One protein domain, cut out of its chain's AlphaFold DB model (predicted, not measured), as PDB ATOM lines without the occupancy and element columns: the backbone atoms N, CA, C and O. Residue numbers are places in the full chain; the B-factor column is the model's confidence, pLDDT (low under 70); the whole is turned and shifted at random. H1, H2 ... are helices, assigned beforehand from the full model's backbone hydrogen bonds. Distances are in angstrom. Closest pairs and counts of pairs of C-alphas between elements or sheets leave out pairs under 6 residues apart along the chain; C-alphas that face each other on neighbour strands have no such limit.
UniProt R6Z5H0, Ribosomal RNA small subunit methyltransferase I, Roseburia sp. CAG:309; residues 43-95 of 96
ATOM      1  N   GLU A  43     138.451 115.674 134.775       86.75
ATOM      2  CA  GLU A  43     138.093 114.628 135.737       86.75
ATOM      3  C   GLU A  43     136.897 115.059 136.591       86.75
ATOM      4  O   GLU A  43     135.972 114.275 136.817       86.75
ATOM      5  N   GLU A  44     136.857 116.328 137.006       87.94
ATOM      6  CA  GLU A  44     135.722 116.886 137.746       87.94
ATOM      7  C   GLU A  44     134.450 116.918 136.884       87.94
ATOM      8  O   GLU A  44     133.366 116.546 137.342       87.94
ATOM      9  N   LEU A  45     134.573 117.310 135.610       87.31
ATOM     10  CA  LEU A  45     133.457 117.290 134.666       87.31
ATOM     11  C   LEU A  45     132.922 115.871 134.448       87.31
ATOM     12  O   LEU A  45     131.708 115.669 134.499       87.31
ATOM     13  N   GLU A  46     133.805 114.896 134.230       87.50
ATOM     14  CA  GLU A  46     133.427 113.492 134.065       87.50
ATOM     15  C   GLU A  46     132.764 112.938 135.329       87.50
ATOM     16  O   GLU A  46     131.708 112.309 135.237       87.50
ATOM     17  N   SER A  47     133.314 113.228 136.512       87.62
ATOM     18  CA  SER A  47     132.723 112.833 137.792       87.62
ATOM     19  C   SER A  47     131.322 113.425 137.971       87.62
ATOM     20  O   SER A  47     130.382 112.712 138.324       87.62
ATOM     21  N   ARG A  48     131.136 114.708 137.645       88.31
ATOM     22  CA  ARG A  48     129.832 115.373 137.746       88.31
ATOM     23  C   ARG A  48     128.803 114.784 136.784       88.31
ATOM     24  O   ARG A  48     127.630 114.680 137.138       88.31
ATOM     25  N   GLU A  49     129.204 114.411 135.569       87.81
ATOM     26  CA  GLU A  49     128.315 113.712 134.632       87.81
ATOM     27  C   GLU A  49     127.945 112.312 135.142       87.81
ATOM     28  O   GLU A  49     126.779 111.928 135.052       87.81
ATOM     29  N   GLN A  50     128.889 111.579 135.742       90.31
ATOM     30  CA  GLN A  50     128.629 110.262 136.338       90.31
ATOM     31  C   GLN A  50     127.667 110.347 137.532       90.31
ATOM     32  O   GLN A  50     126.729 109.551 137.621       90.31
ATOM     33  N   GLN A  51     127.822 111.358 138.394       89.12
ATOM     34  CA  GLN A  51     126.949 111.600 139.552       89.12
ATOM     35  C   GLN A  51     125.475 111.787 139.172       89.12
ATOM     36  O   GLN A  51     124.585 111.387 139.923       89.12
ATOM     37  N   LYS A  52     125.177 112.331 137.981       89.38
ATOM     38  CA  LYS A  52     123.787 112.452 137.495       89.38
ATOM     39  C   LYS A  52     123.080 111.103 137.403       89.38
ATOM     40  O   LYS A  52     121.857 111.040 137.505       89.38
ATOM     41  N   TRP A  53     123.838 110.029 137.208       89.62
ATOM     42  CA  TRP A  53     123.309 108.684 137.049       89.62
ATOM     43  C   TRP A  53     123.265 107.890 138.353       89.62
ATOM     44  O   TRP A  53     122.580 106.871 138.387       89.62
ATOM     45  N   GLU A  54     123.923 108.338 139.427       83.12
ATOM     46  CA  GLU A  54     123.917 107.643 140.726       83.12
ATOM     47  C   GLU A  54     122.508 107.507 141.315       83.12
ATOM     48  O   GLU A  54     122.191 106.496 141.935       83.12
ATOM     49  N   GLN A  55     121.644 108.498 141.080       85.81
ATOM     50  CA  GLN A  55     120.274 108.516 141.605       85.81
ATOM     51  C   GLN A  55     119.281 107.716 140.752       85.81
ATOM     52  O   GLN A  55     118.173 107.430 141.200       85.81
ATOM     53  N   VAL A  56     119.660 107.355 139.524       90.00
ATOM     54  CA  VAL A  56     118.819 106.562 138.625       90.00
ATOM     55  C   VAL A  56     119.139 105.081 138.858       90.00
ATOM     56  O   VAL A  56     120.317 104.711 138.809       90.00
ATOM     57  N   PRO A  57     118.149 104.196 139.052       92.56
ATOM     58  CA  PRO A  57     118.382 102.755 139.074       92.56
ATOM     59  C   PRO A  57     119.066 102.274 137.787       92.56
ATOM     60  O   PRO A  57     118.799 102.776 136.689       92.56
ATOM     61  N   ILE A  58     119.968 101.300 137.900       93.19
ATOM     62  CA  ILE A  58     120.726 100.799 136.741       93.19
ATOM     63  C   ILE A  58     119.781 100.153 135.722       93.19
ATOM     64  O   ILE A  58     119.977 100.305 134.516       93.19
ATOM     65  N   GLU A  59     118.724  99.496 136.192       92.94
ATOM     66  CA  GLU A  59     117.677  98.873 135.386       92.94
ATOM     67  C   GLU A  59     116.947  99.918 134.548       92.94
ATOM     68  O   GLU A  59     116.787  99.737 133.343       92.94
ATOM     69  N   GLU A  60     116.546 101.032 135.159       93.75
ATOM     70  CA  GLU A  60     115.845 102.122 134.476       93.75
ATOM     71  C   GLU A  60     116.745 102.771 133.421       93.75
ATOM     72  O   GLU A  60     116.343 102.969 132.273       93.75
ATOM     73  N   HIS A  61     118.008 103.014 133.770       93.81
ATOM     74  CA  HIS A  61     118.981 103.546 132.824       93.81
ATOM     75  C   HIS A  61     119.207 102.604 131.633       93.81
ATOM     76  O   HIS A  61     119.273 103.041 130.483       93.81
ATOM     77  N   MET A  62     119.261 101.299 131.894       94.06
ATOM     78  CA  MET A  62     119.363 100.274 130.865       94.06
ATOM     79  C   MET A  62     118.115 100.244 129.968       94.06
ATOM     80  O   MET A  62     118.243 100.183 128.743       94.06
ATOM     81  N   GLN A  63     116.916 100.332 130.551       94.56
ATOM     82  CA  GLN A  63     115.657 100.383 129.802       94.56
ATOM     83  C   GLN A  63     115.569 101.617 128.905       94.56
ATOM     84  O   GLN A  63     115.130 101.496 127.764       94.56
ATOM     85  N   ASN A  64     116.061 102.774 129.354       94.56
ATOM     86  CA  ASN A  64     116.103 103.986 128.532       94.56
ATOM     87  C   ASN A  64     116.886 103.778 127.227       94.56
ATOM     88  O   ASN A  64     116.479 104.274 126.177       94.56
ATOM     89  N   TYR A  65     117.982 103.016 127.264       94.94
ATOM     90  CA  TYR A  65     118.745 102.678 126.062       94.94
ATOM     91  C   TYR A  65     118.066 101.615 125.195       94.94
ATOM     92  O   TYR A  65     118.025 101.762 123.974       94.94
ATOM     93  N   LEU A  66     117.487 100.578 125.806       94.31
ATOM     94  CA  LEU A  66     116.752  99.541 125.074       94.31
ATOM     95  C   LEU A  66     115.517 100.111 124.362       94.31
ATOM     96  O   LEU A  66     115.266  99.782 123.205       94.31
ATOM     97  N   ALA A  67     114.788 101.021 125.013       94.81
ATOM     98  CA  ALA A  67     113.629 101.708 124.444       94.81
ATOM     99  C   ALA A  67     113.995 102.596 123.243       94.81
ATOM    100  O   ALA A  67     113.172 102.817 122.359       94.81
ATOM    101  N   ARG A  68     115.249 103.064 123.172       93.88
ATOM    102  CA  ARG A  68     115.805 103.781 122.011       93.88
ATOM    103  C   ARG A  68     116.248 102.845 120.877       93.88
ATOM    104  O   ARG A  68     116.805 103.318 119.893       93.88
ATOM    105  N   GLY A  69     116.017 101.537 121.004       93.88
ATOM    106  CA  GLY A  69     116.369 100.532 119.998       93.88
ATOM    107  C   GLY A  69     117.834 100.095 120.027       93.88
ATOM    108  O   GLY A  69     118.289  99.446 119.089       93.88
ATOM    109  N   MET A  70     118.585 100.443 121.078       95.38
ATOM    110  CA  MET A  70     119.978 100.024 121.220       95.38
ATOM    111  C   MET A  70     120.059  98.537 121.588       95.38
ATOM    112  O   MET A  70     119.296  98.047 122.423       95.38
ATOM    113  N   GLU A  71     121.005  97.810 120.991       95.50
ATOM    114  CA  GLU A  71     121.212  96.397 121.312       95.50
ATOM    115  C   GLU A  71     121.715  96.248 122.757       95.50
ATOM    116  O   GLU A  71     122.469  97.079 123.267       95.50
ATOM    117  N   ARG A  72     121.307  95.180 123.451       92.06
ATOM    118  CA  ARG A  72     121.562  94.992 124.886       92.06
ATOM    119  C   ARG A  72     123.046  95.067 125.247       92.06
ATOM    120  O   ARG A  72     123.389  95.602 126.302       92.06
ATOM    121  N   LYS A  73     123.948  94.544 124.413       92.75
ATOM    122  CA  LYS A  73     125.397  94.619 124.656       92.75
ATOM    123  C   LYS A  73     125.917  96.048 124.534       92.75
ATOM    124  O   LYS A  73     126.827  96.406 125.280       92.75
ATOM    125  N   GLU A  74     125.391  96.822 123.591       94.00
ATOM    126  CA  GLU A  74     125.772  98.218 123.358       94.00
ATOM    127  C   GLU A  74     125.221  99.126 124.450       94.00
ATOM    128  O   GLU A  74     125.974  99.900 125.035       94.00
ATOM    129  N   ALA A  75     123.964  98.929 124.828       95.00
ATOM    130  CA  ALA A  75     123.330  99.647 125.920       95.00
ATOM    131  C   ALA A  75     124.040  99.388 127.258       95.00
ATOM    132  O   ALA A  75     124.342 100.324 127.987       95.00
ATOM    133  N   MET A  76     124.455  98.147 127.535       94.62
ATOM    134  CA  MET A  76     125.255  97.846 128.729       94.62
ATOM    135  C   MET A  76     126.632  98.532 128.709       94.62
ATOM    136  O   MET A  76     127.154  98.885 129.763       94.62
ATOM    137  N   LYS A  77     127.237  98.728 127.527       94.50
ATOM    138  CA  LYS A  77     128.482  99.504 127.395       94.50
ATOM    139  C   LYS A  77     128.243 101.001 127.596       94.50
ATOM    140  O   LYS A  77     129.085 101.641 128.214       94.50
ATOM    141  N   ALA A  78     127.135 101.536 127.088       93.38
ATOM    142  CA  ALA A  78     126.760 102.935 127.271       93.38
ATOM    143  C   ALA A  78     126.521 103.242 128.757       93.38
ATOM    144  O   ALA A  78     127.213 104.081 129.316       93.38
ATOM    145  N   VAL A  79     125.686 102.441 129.431       94.44
ATOM    146  CA  VAL A  79     125.441 102.545 130.882       94.44
ATOM    147  C   VAL A  79     126.738 102.465 131.688       94.44
ATOM    148  O   VAL A  79     126.922 103.230 132.628       94.44
ATOM    149  N   ALA A  80     127.637 101.546 131.323       93.81
ATOM    150  CA  ALA A  80     128.935 101.404 131.973       93.81
ATOM    151  C   ALA A  80     129.780 102.679 131.822       93.81
ATOM    152  O   ALA A  80     130.291 103.196 132.811       93.81
ATOM    153  N   LYS A  81     129.870 103.220 130.601       92.75
ATOM    154  CA  LYS A  81     130.611 104.452 130.311       92.75
ATOM    155  C   LYS A  81     130.049 105.650 131.078       92.75
ATOM    156  O   LYS A  81     130.805 106.343 131.745       92.75
ATOM    157  N   ASP A  82     128.741 105.860 131.009       93.12
ATOM    158  CA  ASP A  82     128.077 107.021 131.609       93.12
ATOM    159  C   ASP A  82     128.174 107.036 133.135       93.12
ATOM    160  O   ASP A  82     128.119 108.096 133.745       93.12
ATOM    161  N   ARG A  83     128.322 105.861 133.756       92.56
ATOM    162  CA  ARG A  83     128.433 105.697 135.212       92.56
ATOM    163  C   ARG A  83     129.865 105.517 135.708       92.56
ATOM    164  O   ARG A  83     130.049 105.260 136.891       92.56
ATOM    165  N   GLY A  84     130.865 105.554 134.824       90.88
ATOM    166  CA  GLY A  84     132.254 105.258 135.200       90.88
ATOM    167  C   GLY A  84     132.464 103.819 135.694       90.88
ATOM    168  O   GLY A  84     133.407 103.531 136.425       90.88
ATOM    169  N   MET A  85     131.581 102.893 135.316       92.25
ATOM    170  CA  MET A  85     131.610 101.493 135.736       92.25
ATOM    171  C   MET A  85     132.182 100.597 134.637       92.25
ATOM    172  O   MET A  85     132.140 100.890 133.445       92.25
ATOM    173  N   THR A  86     132.651  99.414 135.018       92.56
ATOM    174  CA  THR A  86     132.931  98.346 134.056       92.56
ATOM    175  C   THR A  86     131.637  97.652 133.633       92.56
ATOM    176  O   THR A  86     130.699  97.486 134.417       92.56
ATOM    177  N   LYS A  87     131.605  97.130 132.402       91.31
ATOM    178  CA  LYS A  87     130.478  96.328 131.894       91.31
ATOM    179  C   LYS A  87     130.110  95.159 132.828       91.31
ATOM    180  O   LYS A  87     128.939  94.823 132.974       91.31
ATOM    181  N   ASN A  88     131.108  94.548 133.473       92.00
ATOM    182  CA  ASN A  88     130.892  93.448 134.414       92.00
ATOM    183  C   ASN A  88     130.206  93.909 135.705       92.00
ATOM    184  O   ASN A  88     129.408  93.154 136.249       92.00
ATOM    185  N   GLN A  89     130.494  95.121 136.194       91.00
ATOM    186  CA  GLN A  89     129.782  95.685 137.344       91.00
ATOM    187  C   GLN A  89     128.318  95.947 136.991       91.00
ATOM    188  O   GLN A  89     127.447  95.493 137.718       91.00
ATOM    189  N   VAL A  90     128.042  96.550 135.828       91.69
ATOM    190  CA  VAL A  90     126.661  96.752 135.349       91.69
ATOM    191  C   VAL A  90     125.900  95.425 135.264       91.69
ATOM    192  O   VAL A  90     124.765  95.329 135.712       91.69
ATOM    193  N   TYR A  91     126.528  94.371 134.735       91.50
ATOM    194  CA  TYR A  91     125.908  93.047 134.663       91.50
ATOM    195  C   TYR A  91     125.609  92.439 136.041       91.50
ATOM    196  O   TYR A  91     124.570  91.808 136.204       91.50
ATOM    197  N   LYS A  92     126.506  92.620 137.019       91.81
ATOM    198  CA  LYS A  92     126.297  92.142 138.393       91.81
ATOM    199  C   LYS A  92     125.142  92.862 139.078       91.81
ATOM    200  O   LYS A  92     124.337  92.189 139.707       91.81
ATOM    201  N   GLU A  93     125.060  94.182 138.933       90.19
ATOM    202  CA  GLU A  93     123.961  94.972 139.500       90.19
ATOM    203  C   GLU A  93     122.613  94.557 138.895       90.19
ATOM    204  O   GLU A  93     121.683  94.277 139.635       90.19
ATOM    205  N   LEU A  94     122.547  94.350 137.575       88.62
ATOM    206  CA  LEU A  94     121.329  93.883 136.890       88.62
ATOM    207  C   LEU A  94     120.898  92.442 137.234       88.62
ATOM    208  O   LEU A  94     119.838  92.003 136.786       88.62
ATOM    209  N   MET A  95     121.745  91.662 137.909       86.25
ATOM    210  CA  MET A  95     121.447  90.285 138.328       86.25
ATOM    211  C   MET A  95     121.172  90.156 139.825       86.25
ATOM    212  O   MET A  95     120.952  89.040 140.303       86.25
TER     213      MET A  95
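This is residues 43 to 95 of the 96 residues of the protein "Ribosomal RNA small subunit methyltransferase I" of Roseburia sp. CAG:309 (UniProt R6Z5H0). Helix H3 makes the core of a small domain of crossed helices, with H2 and H4 packed on it at wide angles. H1 makes one end of the longest axis and meets H3 near Asp 82. The printed part has 53 residues, with four named helices in the order H1, H2, H3, H4 and no named strand; its class is all helix. It is compact, with a radius of gyration of the C-alphas of 10.6 A, and spans 30 by 22 by 17 A.

H1, residues 43 to 54, begins with C-alpha 43 at (138.093, 114.628, 135.737) and is 16.6 A long from first to last C-alpha. H2, residues 58 to 67, measures 14.2 A. H3, residues 72 to 82, measures 15.2 A and begins with C-alpha 72 at (121.562, 94.992, 124.886). H4, residues 87 to 93, measures 10.1 A and ends with C-alpha 93 at (123.961, 94.972, 139.500).

H3 is the hub, touching the three other helices. H1 and H3 only just touch, with 3 pairs of C-alphas within 8 A, through residues 49 to 53 of H1 alone; the closest C-alphas, of Gln 50 and Asp 82, are 5.8 A apart. H2 touches H3 at a steep tilt of 54 degrees, opposite ways, closest at the C-alphas of Tyr 65 and Ala 75, 5.5 A. H4 touches H3 about perpendicular, at 87 degrees, closest at the C-alphas of Ala 80 and Lys 87, 5.3 A. H2 and H4 are close but not clearly touching, with the C-alphas of Ile 58 and Glu 93 closest at 7.2 A. H1 and H4 are apart. Every O i to N i+4 pair is within hydrogen-bond range in H2, H3 and H4, and 6 of 8 in H1.

The two C-alphas farthest apart, of Glu 44 and Gly 69, are 30.9 A apart. The printed part has no cut, and its three links between helices are tight. The mean pLDDT of the printed part is 91.6, and no printed residue is under 70.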